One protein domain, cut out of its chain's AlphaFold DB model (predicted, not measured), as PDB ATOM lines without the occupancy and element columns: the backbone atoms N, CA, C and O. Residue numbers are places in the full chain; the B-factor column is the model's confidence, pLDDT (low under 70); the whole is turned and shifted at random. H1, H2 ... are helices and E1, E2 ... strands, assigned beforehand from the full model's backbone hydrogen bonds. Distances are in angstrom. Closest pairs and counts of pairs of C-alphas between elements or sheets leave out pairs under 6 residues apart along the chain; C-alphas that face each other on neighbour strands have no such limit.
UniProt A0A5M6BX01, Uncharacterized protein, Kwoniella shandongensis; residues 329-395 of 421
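This is residues 329 to 395 of the 421 residues of an uncharacterized protein of Kwoniella shandongensis (UniProt A0A5M6BX01). A small hairpin of two strands, E1 and E2, leads through the short helix H1 into a helical hairpin, in which the two longer helices H2 and H3 run side by side in opposite ways. H1 meets H2 at a corner near the beginning of H2, and the strand hairpin keeps its distance from both long helices. The printed part has 67 residues, with two named strands and three named helices in the order E1, E2, H1, H2, H3; the sheet's order is E1 - E2, antiparallel, and the class is mixed, helices and strands. The whole is compact, with a radius of gyration of the C-alphas of 12.4 A, and the C-alphas span 38 by 29 by 21 A.

Strand E1, residues 329 to 332, begins at C-alpha 329 at (23.797, 112.144, 186.480) and is 9.8 A from first to last C-alpha. Strand E2, residues 335 to 339, is 13.2 A long. Helix H1, residues 342 to 349, measures 10.5 A. Helix H2, residues 354 to 368, is the longest helix at 20.3 A, from C-alpha 354 at (17.651, 105.636, 202.265). Helix H3, residues 380 to 391, is 16.1 A long and ends at C-alpha 391 at (12.578, 110.728, 199.717).

E1 and E2 form a hairpin, antiparallel, with 150 degrees between their N-to-C directions. The C-alphas of Thr 331 and Phe 336 face each other at 4.7 A. N 330 and O 337 are within hydrogen-bond range at 2.8 A, as are N 337 and O 330 at 2.8 A. A tight link joins E2 to H1. H1 and H2 only just touch, only at the corner, with 3 pairs of C-alphas within 8 A; the closest are those of Leu 348 and Ile 354, 6.0 A apart. H2 touches H1 with residues 354 to 358 alone, and the two run opposite ways at a steep tilt of 52 degrees. H2 and H3 form a helical hairpin and touch, with the C-alphas of Ser 355 and Ser 384 closest at 4.9 A. They run opposite ways at a shallow tilt of 30 degrees. E1 and E2 are each apart from H2 and H3, and H1 is apart from H3. In H1, H2 and H3 every O i to N i+4 pair is within hydrogen-bond range.

The two C-alphas farthest apart are those of Pro 370 and Ala 395, at 40.0 A. The printed part has no cut. The link from H2 to H3, 11 residues, is long; the other three links are tight. The mean pLDDT of the printed part is 85.8, and residues 393 to 395 are under 70.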
ATOM      1  N   VAL A 329      23.788 110.775 185.961       83.56
ATOM      2  CA  VAL A 329      23.797 112.144 186.480       83.56
ATOM      3  C   VAL A 329      23.639 113.079 185.290       83.56
ATOM      4  O   VAL A 329      24.490 113.092 184.400       83.56
ATOM      5  N   MET A 330      22.545 113.829 185.260       82.75
ATOM      6  CA  MET A 330      22.269 114.836 184.245       82.75
ATOM      7  C   MET A 330      22.635 116.203 184.822       82.75
ATOM      8  O   MET A 330      22.189 116.568 185.910       82.75
ATOM      9  N   THR A 331      23.489 116.940 184.119       77.38
ATOM     10  CA  THR A 331      23.947 118.265 184.551       77.38
ATOM     11  C   THR A 331      23.165 119.336 183.806       77.38
ATOM     12  O   THR A 331      23.200 119.388 182.578       77.38
ATOM     13  N   TYR A 332      22.500 120.210 184.555       76.62
ATOM     14  CA  TYR A 332      21.789 121.383 184.060       76.62
ATOM     15  C   TYR A 332      22.516 122.655 184.497       76.62
ATOM     16  O   TYR A 332      23.297 122.662 185.446       76.62
ATOM     17  N   TRP A 333      22.211 123.778 183.845       76.19
ATOM     18  CA  TRP A 333      22.763 125.078 184.242       76.19
ATOM     19  C   TRP A 333      22.298 125.527 185.641       76.19
ATOM     20  O   TRP A 333      22.975 126.329 186.280       76.19
ATOM     21  N   TRP A 334      21.154 125.021 186.114       78.56
ATOM     22  CA  TRP A 334      20.581 125.335 187.427       78.56
ATOM     23  C   TRP A 334      20.848 124.262 188.493       78.56
ATOM     24  O   TRP A 334      20.549 124.496 189.664       78.56
ATOM     25  N   GLY A 335      21.404 123.099 188.135       77.06
ATOM     26  CA  GLY A 335      21.578 122.007 189.091       77.06
ATOM     27  C   GLY A 335      21.923 120.661 188.465       77.06
ATOM     28  O   GLY A 335      22.348 120.574 187.317       77.06
ATOM     29  N   PHE A 336      21.741 119.597 189.242       77.06
ATOM     30  CA  PHE A 336      21.972 118.220 188.815       77.06
ATOM     31  C   PHE A 336      20.697 117.411 189.031       77.06
ATOM     32  O   PHE A 336      20.063 117.536 190.077       77.06
ATOM     33  N   GLU A 337      20.360 116.547 188.082       83.62
ATOM     34  CA  GLU A 337      19.312 115.543 188.241       83.62
ATOM     35  C   GLU A 337      19.959 114.163 188.294       83.62
ATOM     36  O   GLU A 337      20.832 113.825 187.489       83.62
ATOM     37  N   LEU A 338      19.549 113.364 189.273       86.38
ATOM     38  CA  LEU A 338      20.004 111.991 189.411       86.38
ATOM     39  C   LEU A 338      18.888 111.060 188.951       86.38
ATOM     40  O   LEU A 338      17.919 110.839 189.675       86.38
ATOM     41  N   ALA A 339      19.050 110.473 187.773       90.56
ATOM     42  CA  ALA A 339      18.152 109.439 187.287       90.56
ATOM     43  C   ALA A 339      18.671 108.058 187.709       90.56
ATOM     44  O   ALA A 339      19.818 107.681 187.448       90.56
ATOM     45  N   MET A 340      17.809 107.307 188.398       89.06
ATOM     46  CA  MET A 340      18.093 105.961 188.888       89.06
ATOM     47  C   MET A 340      17.205 104.929 188.176       89.06
ATOM     48  O   MET A 340      16.014 105.190 187.995       89.06
ATOM     49  N   PRO A 341      17.743 103.741 187.841       92.25
ATOM     50  CA  PRO A 341      16.967 102.621 187.317       92.25
ATOM     51  C   PRO A 341      15.764 102.273 188.204       92.25
ATOM     52  O   PRO A 341      15.909 102.269 189.434       92.25
ATOM     53  N   PRO A 342      14.605 101.891 187.630       91.62
ATOM     54  CA  PRO A 342      13.445 101.456 188.408       91.62
ATOM     55  C   PRO A 342      13.751 100.362 189.452       91.62
ATOM     56  O   PRO A 342      13.298 100.511 190.586       91.62
ATOM     57  N   PRO A 343      14.579  99.329 189.170       92.62
ATOM     58  CA  PRO A 343      14.941  98.329 190.180       92.62
ATOM     59  C   PRO A 343      15.678  98.916 191.393       92.62
ATOM     60  O   PRO A 343      15.486  98.460 192.520       92.62
ATOM     61  N   THR A 344      16.504  99.944 191.180       88.06
ATOM     62  CA  THR A 344      17.224 100.643 192.254       88.06
ATOM     63  C   THR A 344      16.257 101.445 193.116       88.06
ATOM     64  O   THR A 344      16.358 101.411 194.339       88.06
ATOM     65  N   LEU A 345      15.287 102.122 192.494       89.06
ATOM     66  CA  LEU A 345      14.232 102.843 193.208       89.06
ATOM     67  C   LEU A 345      13.364 101.890 194.043       89.06
ATOM     68  O   LEU A 345      13.114 102.158 195.219       89.06
ATOM     69  N   ASP A 346      12.978 100.748 193.473       92.44
ATOM     70  CA  ASP A 346      12.216  99.712 194.176       92.44
ATOM     71  C   ASP A 346      12.999  99.135 195.359       92.44
ATOM     72  O   ASP A 346      12.424  98.889 196.421       92.44
ATOM     73  N   TYR A 347      14.313  98.941 195.212       91.38
ATOM     74  CA  TYR A 347      15.177  98.524 196.312       91.38
ATOM     75  C   TYR A 347      15.238  99.591 197.410       91.38
ATOM     76  O   TYR A 347      14.931  99.283 198.561       91.38
ATOM     77  N   LEU A 348      15.556 100.844 197.063       86.50
ATOM     78  CA  LEU A 348      15.661 101.951 198.021       86.50
ATOM     79  C   LEU A 348      14.351 102.188 198.782       86.50
ATOM     80  O   LEU A 348      14.392 102.465 199.977       86.50
ATOM     81  N   SER A 349      13.196 101.995 198.138       88.75
ATOM     82  CA  SER A 349      11.882 102.140 198.782       88.75
ATOM     83  C   SER A 349      11.642 101.167 199.947       88.75
ATOM     84  O   SER A 349      10.836 101.446 200.833       88.75
ATOM     85  N   LYS A 350      12.346 100.027 199.971       92.06
ATOM     86  CA  LYS A 350      12.226  98.995 201.015       92.06
ATOM     87  C   LYS A 350      13.182  99.228 202.185       92.06
ATOM     88  O   LYS A 350      13.077  98.555 203.211       92.06
ATOM     89  N   VAL A 351      14.136 100.144 202.036       92.06
ATOM     90  CA  VAL A 351      15.192 100.389 203.016       92.06
ATOM     91  C   VAL A 351      14.697 101.351 204.097       92.06
ATOM     92  O   VAL A 351      14.099 102.382 203.811       92.06
ATOM     93  N   LYS A 352      15.001 101.044 205.365       90.44
ATOM     94  CA  LYS A 352      14.604 101.864 206.525       90.44
ATOM     95  C   LYS A 352      15.217 103.274 206.518       90.44
ATOM     96  O   LYS A 352      14.598 104.203 207.026       90.44
ATOM     97  N   ILE A 353      16.442 103.414 206.007       90.62
ATOM     98  CA  ILE A 353      17.199 104.671 205.947       90.62
ATOM     99  C   ILE A 353      17.868 104.773 204.573       90.62
ATOM    100  O   ILE A 353      18.916 104.176 204.329       90.62
ATOM    101  N   ILE A 354      17.244 105.531 203.674       90.50
ATOM    102  CA  ILE A 354      17.651 105.636 202.265       90.50
ATOM    103  C   ILE A 354      19.026 106.300 202.125       90.50
ATOM    104  O   ILE A 354      19.833 105.874 201.302       90.50
ATOM    105  N   SER A 355      19.329 107.297 202.958       90.31
ATOM    106  CA  SER A 355      20.575 108.063 202.872       90.31
ATOM    107  C   SER A 355      21.817 107.222 203.126       90.31
ATOM    108  O   SER A 355      22.776 107.320 202.362       90.31
ATOM    109  N   VAL A 356      21.790 106.369 204.152       91.94
ATOM    110  CA  VAL A 356      22.905 105.478 204.505       91.94
ATOM    111  C   VAL A 356      23.150 104.478 203.383       91.94
ATOM    112  O   VAL A 356      24.265 104.375 202.885       91.94
ATOM    113  N   THR A 357      22.102 103.813 202.901       92.56
ATOM    114  CA  THR A 357      22.248 102.825 201.827       92.56
ATOM    115  C   THR A 357      22.687 103.451 200.509       92.56
ATOM    116  O   THR A 357      23.485 102.857 199.786       92.56
ATOM    117  N   LEU A 358      22.232 104.667 200.202       90.94
ATOM    118  CA  LEU A 358      22.703 105.382 199.023       90.94
ATOM    119  C   LEU A 358      24.151 105.869 199.177       90.94
ATOM    120  O   LEU A 358      24.917 105.812 198.217       90.94
ATOM    121  N   LEU A 359      24.538 106.338 200.365       93.56
ATOM    122  CA  LEU A 359      25.916 106.717 200.675       93.56
ATOM    123  C   LEU A 359      26.854 105.524 200.478       93.56
ATOM    124  O   LEU A 359      27.899 105.689 199.851       93.56
ATOM    125  N   ASP A 360      26.470 104.344 200.960       93.69
ATOM    126  CA  ASP A 360      27.240 103.112 200.790       93.69
ATOM    127  C   ASP A 360      27.327 102.726 199.310       93.69
ATOM    128  O   ASP A 360      28.423 102.499 198.798       93.69
ATOM    129  N   LEU A 361      26.201 102.751 198.588       90.81
ATOM    130  CA  LEU A 361      26.156 102.462 197.153       90.81
ATOM    131  C   LEU A 361      27.085 103.390 196.357       90.81
ATOM    132  O   LEU A 361      27.923 102.927 195.585       90.81
ATOM    133  N   LEU A 362      26.962 104.702 196.556       90.12
ATOM    134  CA  LEU A 362      27.785 105.691 195.865       90.12
ATOM    135  C   LEU A 362      29.255 105.588 196.280       90.12
ATOM    136  O   LEU A 362      30.132 105.744 195.436       90.12
ATOM    137  N   SER A 363      29.544 105.278 197.546       92.81
ATOM    138  CA  SER A 363      30.918 105.055 198.007       92.81
ATOM    139  C   SER A 363      31.542 103.844 197.315       92.81
ATOM    140  O   SER A 363      32.681 103.924 196.863       92.81
ATOM    141  N   VAL A 364      30.797 102.749 197.146       92.81
ATOM    142  CA  VAL A 364      31.262 101.578 196.387       92.81
ATOM    143  C   VAL A 364      31.512 101.949 194.923       92.81
ATOM    144  O   VAL A 364      32.579 101.645 194.394       92.81
ATOM    145  N   ILE A 365      30.593 102.673 194.277       86.00
ATOM    146  CA  ILE A 365      30.755 103.109 192.878       86.00
ATOM    147  C   ILE A 365      31.993 104.001 192.706       86.00
ATOM    148  O   ILE A 365      32.737 103.858 191.738       86.00
ATOM    149  N   VAL A 366      32.229 104.921 193.639       90.56
ATOM    150  CA  VAL A 366      33.310 105.908 193.531       90.56
ATOM    151  C   VAL A 366      34.674 105.321 193.902       90.56
ATOM    152  O   VAL A 366      35.672 105.642 193.251       90.56
ATOM    153  N   TYR A 367      34.741 104.474 194.932       92.12
ATOM    154  CA  TYR A 367      36.011 103.981 195.470       92.12
ATOM    155  C   TYR A 367      36.376 102.566 195.023       92.12
ATOM    156  O   TYR A 367      37.562 102.297 194.827       92.12
ATOM    157  N   ALA A 368      35.399 101.668 194.869       91.19
ATOM    158  CA  ALA A 368      35.665 100.256 194.600       91.19
ATOM    159  C   ALA A 368      35.704  99.921 193.102       91.19
ATOM    160  O   ALA A 368      36.413  98.998 192.709       91.19
ATOM    161  N   VAL A 369      34.981 100.661 192.254       89.19
ATOM    162  CA  VAL A 369      34.944 100.394 190.807       89.19
ATOM    163  C   VAL A 369      36.178 101.004 190.121       89.19
ATOM    164  O   VAL A 369      36.388 102.220 190.204       89.19
ATOM    165  N   PRO A 370      37.009 100.213 189.412       89.31
ATOM    166  CA  PRO A 370      38.097 100.746 188.596       89.31
ATOM    167  C   PRO A 370      37.539 101.670 187.507       89.31
ATOM    168  O   PRO A 370      36.683 101.266 186.727       89.31
ATOM    169  N   GLY A 371      38.003 102.921 187.465       85.62
ATOM    170  CA  GLY A 371      37.437 103.943 186.574       85.62
ATOM    171  C   GLY A 371      36.145 104.593 187.087       85.62
ATOM    172  O   GLY A 371      35.516 105.344 186.347       85.62
ATOM    173  N   GLY A 372      35.756 104.339 188.341       81.25
ATOM    174  CA  GLY A 372      34.665 105.049 189.004       81.25
ATOM    175  C   GLY A 372      34.882 106.567 189.029       81.25
ATOM    176  O   GLY A 372      36.011 107.063 188.963       81.25
ATOM    177  N   ALA A 373      33.786 107.319 189.137       83.12
ATOM    178  CA  ALA A 373      33.792 108.779 189.127       83.12
ATOM    179  C   ALA A 373      34.355 109.353 190.440       83.12
ATOM    180  O   ALA A 373      33.614 109.840 191.293       83.12
ATOM    181  N   ARG A 374      35.685 109.313 190.609       88.44
ATOM    182  CA  ARG A 374      36.395 109.836 191.796       88.44
ATOM    183  C   ARG A 374      36.107 111.308 192.080       88.44
ATOM    184  O   ARG A 374      36.132 111.712 193.238       88.44
ATOM    185  N   GLU A 375      35.746 112.067 191.051       85.44
ATOM    186  CA  GLU A 375      35.322 113.467 191.156       85.44
ATOM    187  C   GLU A 375      34.037 113.653 191.981       85.44
ATOM    188  O   GLU A 375      33.801 114.728 192.526       85.44
ATOM    189  N   LEU A 376      33.212 112.606 192.129       82.69
ATOM    190  CA  LEU A 376      31.998 112.657 192.948       82.69
ATOM    191  C   LEU A 376      32.267 112.472 194.443       82.69
ATOM    192  O   LEU A 376      31.400 112.820 195.244       82.69
ATOM    193  N   ALA A 377      33.449 111.987 194.838       90.12
ATOM    194  CA  ALA A 377      33.821 111.730 196.232       90.12
ATOM    195  C   ALA A 377      33.457 112.859 197.224       90.12
ATOM    196  O   ALA A 377      32.822 112.563 198.242       90.12
ATOM    197  N   PRO A 378      33.784 114.145 196.971       91.12
ATOM    198  CA  PRO A 378      33.432 115.222 197.899       91.12
ATOM    199  C   PRO A 378      31.922 115.495 197.974       91.12
ATOM    200  O   PRO A 378      31.452 116.053 198.965       91.12
ATOM    201  N   PHE A 379      31.153 115.078 196.967       86.50
ATOM    202  CA  PHE A 379      29.723 115.360 196.849       86.50
ATOM    203  C   PHE A 379      28.830 114.226 197.350       86.50
ATOM    204  O   PHE A 379      27.665 114.480 197.642       86.50
ATOM    205  N   ILE A 380      29.352 113.006 197.528       89.88
ATOM    206  CA  ILE A 380      28.534 111.838 197.901       89.88
ATOM    207  C   ILE A 380      27.699 112.105 199.158       89.88
ATOM    208  O   ILE A 380      26.499 111.834 199.183       89.88
ATOM    209  N   LYS A 381      28.309 112.685 200.200       87.81
ATOM    210  CA  LYS A 381      27.605 113.007 201.453       87.81
ATOM    211  C   LYS A 381      26.489 114.031 201.251       87.81
ATOM    212  O   LYS A 381      25.462 113.943 201.917       87.81
ATOM    213  N   LEU A 382      26.698 115.003 200.363       88.38
ATOM    214  CA  LEU A 382      25.706 116.028 200.054       88.38
ATOM    215  C   LEU A 382      24.541 115.425 199.263       88.38
ATOM    216  O   LEU A 382      23.394 115.635 199.638       88.38
ATOM    217  N   ILE A 383      24.846 114.626 198.238       87.50
ATOM    218  CA  ILE A 383      23.860 113.928 197.401       87.50
ATOM    219  C   ILE A 383      23.009 112.979 198.252       87.50
ATOM    220  O   ILE A 383      21.786 113.006 198.169       87.50
ATOM    221  N   SER A 384      23.642 112.192 199.128       88.56
ATOM    222  CA  SER A 384      22.950 111.286 200.054       88.56
ATOM    223  C   SER A 384      21.996 112.034 200.995       88.56
ATOM    224  O   SER A 384      20.843 111.628 201.144       88.56
ATOM    225  N   ARG A 385      22.432 113.162 201.576       87.62
ATOM    226  CA  ARG A 385      21.570 113.991 202.433       87.62
ATOM    227  C   ARG A 385      20.425 114.640 201.669       87.62
ATOM    228  O   ARG A 385      19.318 114.699 202.189       87.62
ATOM    229  N   TYR A 386      20.691 115.125 200.462       86.75
ATOM    230  CA  TYR A 386      19.669 115.731 199.617       86.75
ATOM    231  C   TYR A 386      18.580 114.715 199.248       86.75
ATOM    232  O   TYR A 386      17.389 114.988 199.360       86.75
ATOM    233  N   ILE A 387      18.977 113.491 198.911       86.25
ATOM    234  CA  ILE A 387      18.021 112.426 198.615       86.25
ATOM    235  C   ILE A 387      17.222 112.027 199.853       86.25
ATOM    236  O   ILE A 387      16.036 111.753 199.725       86.25
ATOM    237  N   GLU A 388      17.805 112.072 201.052       85.56
ATOM    238  CA  GLU A 388      17.041 111.897 202.293       85.56
ATOM    239  C   GLU A 388      15.915 112.922 202.435       85.56
ATOM    240  O   GLU A 388      14.811 112.562 202.837       85.56
ATOM    241  N   THR A 389      16.184 114.187 202.086       84.81
ATOM    242  CA  THR A 389      15.189 115.261 202.192       84.81
ATOM    243  C   THR A 389      14.066 115.135 201.168       84.81
ATOM    244  O   THR A 389      12.933 115.466 201.497       84.81
ATOM    245  N   GLU A 390      14.356 114.613 199.976       82.38
ATOM    246  CA  GLU A 390      13.363 114.418 198.907       82.38
ATOM    247  C   GLU A 390      12.569 113.109 199.067       82.38
ATOM    248  O   GLU A 390      11.369 113.057 198.808       82.38
ATOM    249  N   PHE A 391      13.226 112.028 199.508       80.94
ATOM    250  CA  PHE A 391      12.578 110.728 199.717       80.94
ATOM    251  C   PHE A 391      11.857 110.616 201.049       80.94
ATOM    252  O   PHE A 391      11.035 109.709 201.202       80.94
ATOM    253  N   MET A 392      12.143 111.488 202.020       77.31
ATOM    254  CA  MET A 392      11.248 111.622 203.155       77.31
ATOM    255  C   MET A 392       9.893 112.048 202.599       77.31
ATOM    256  O   MET A 392       9.766 113.158 202.084       77.31
ATOM    257  N   PRO A 393       8.864 111.188 202.675       58.69
ATOM    258  CA  PRO A 393       7.571 111.567 202.158       58.69
ATOM    259  C   PRO A 393       7.136 112.826 202.905       58.69
ATOM    260  O   PRO A 393       7.195 112.873 204.140       58.69
ATOM    261  N   ALA A 394       6.631 113.815 202.167       51.47
ATOM    262  CA  ALA A 394       5.961 114.996 202.713       51.47
ATOM    263  C   ALA A 394       4.902 114.645 203.793       51.47
ATOM    264  O   ALA A 394       4.521 115.486 204.602       51.47
ATOM    265  N   ALA A 395       4.484 113.376 203.870       44.88
ATOM    266  CA  ALA A 395       3.657 112.801 204.924       44.88
ATOM    267  C   ALA A 395       4.262 112.837 206.348       44.88
ATOM    268  O   ALA A 395       3.496 112.906 207.307       44.88
TER     269      ALA A 395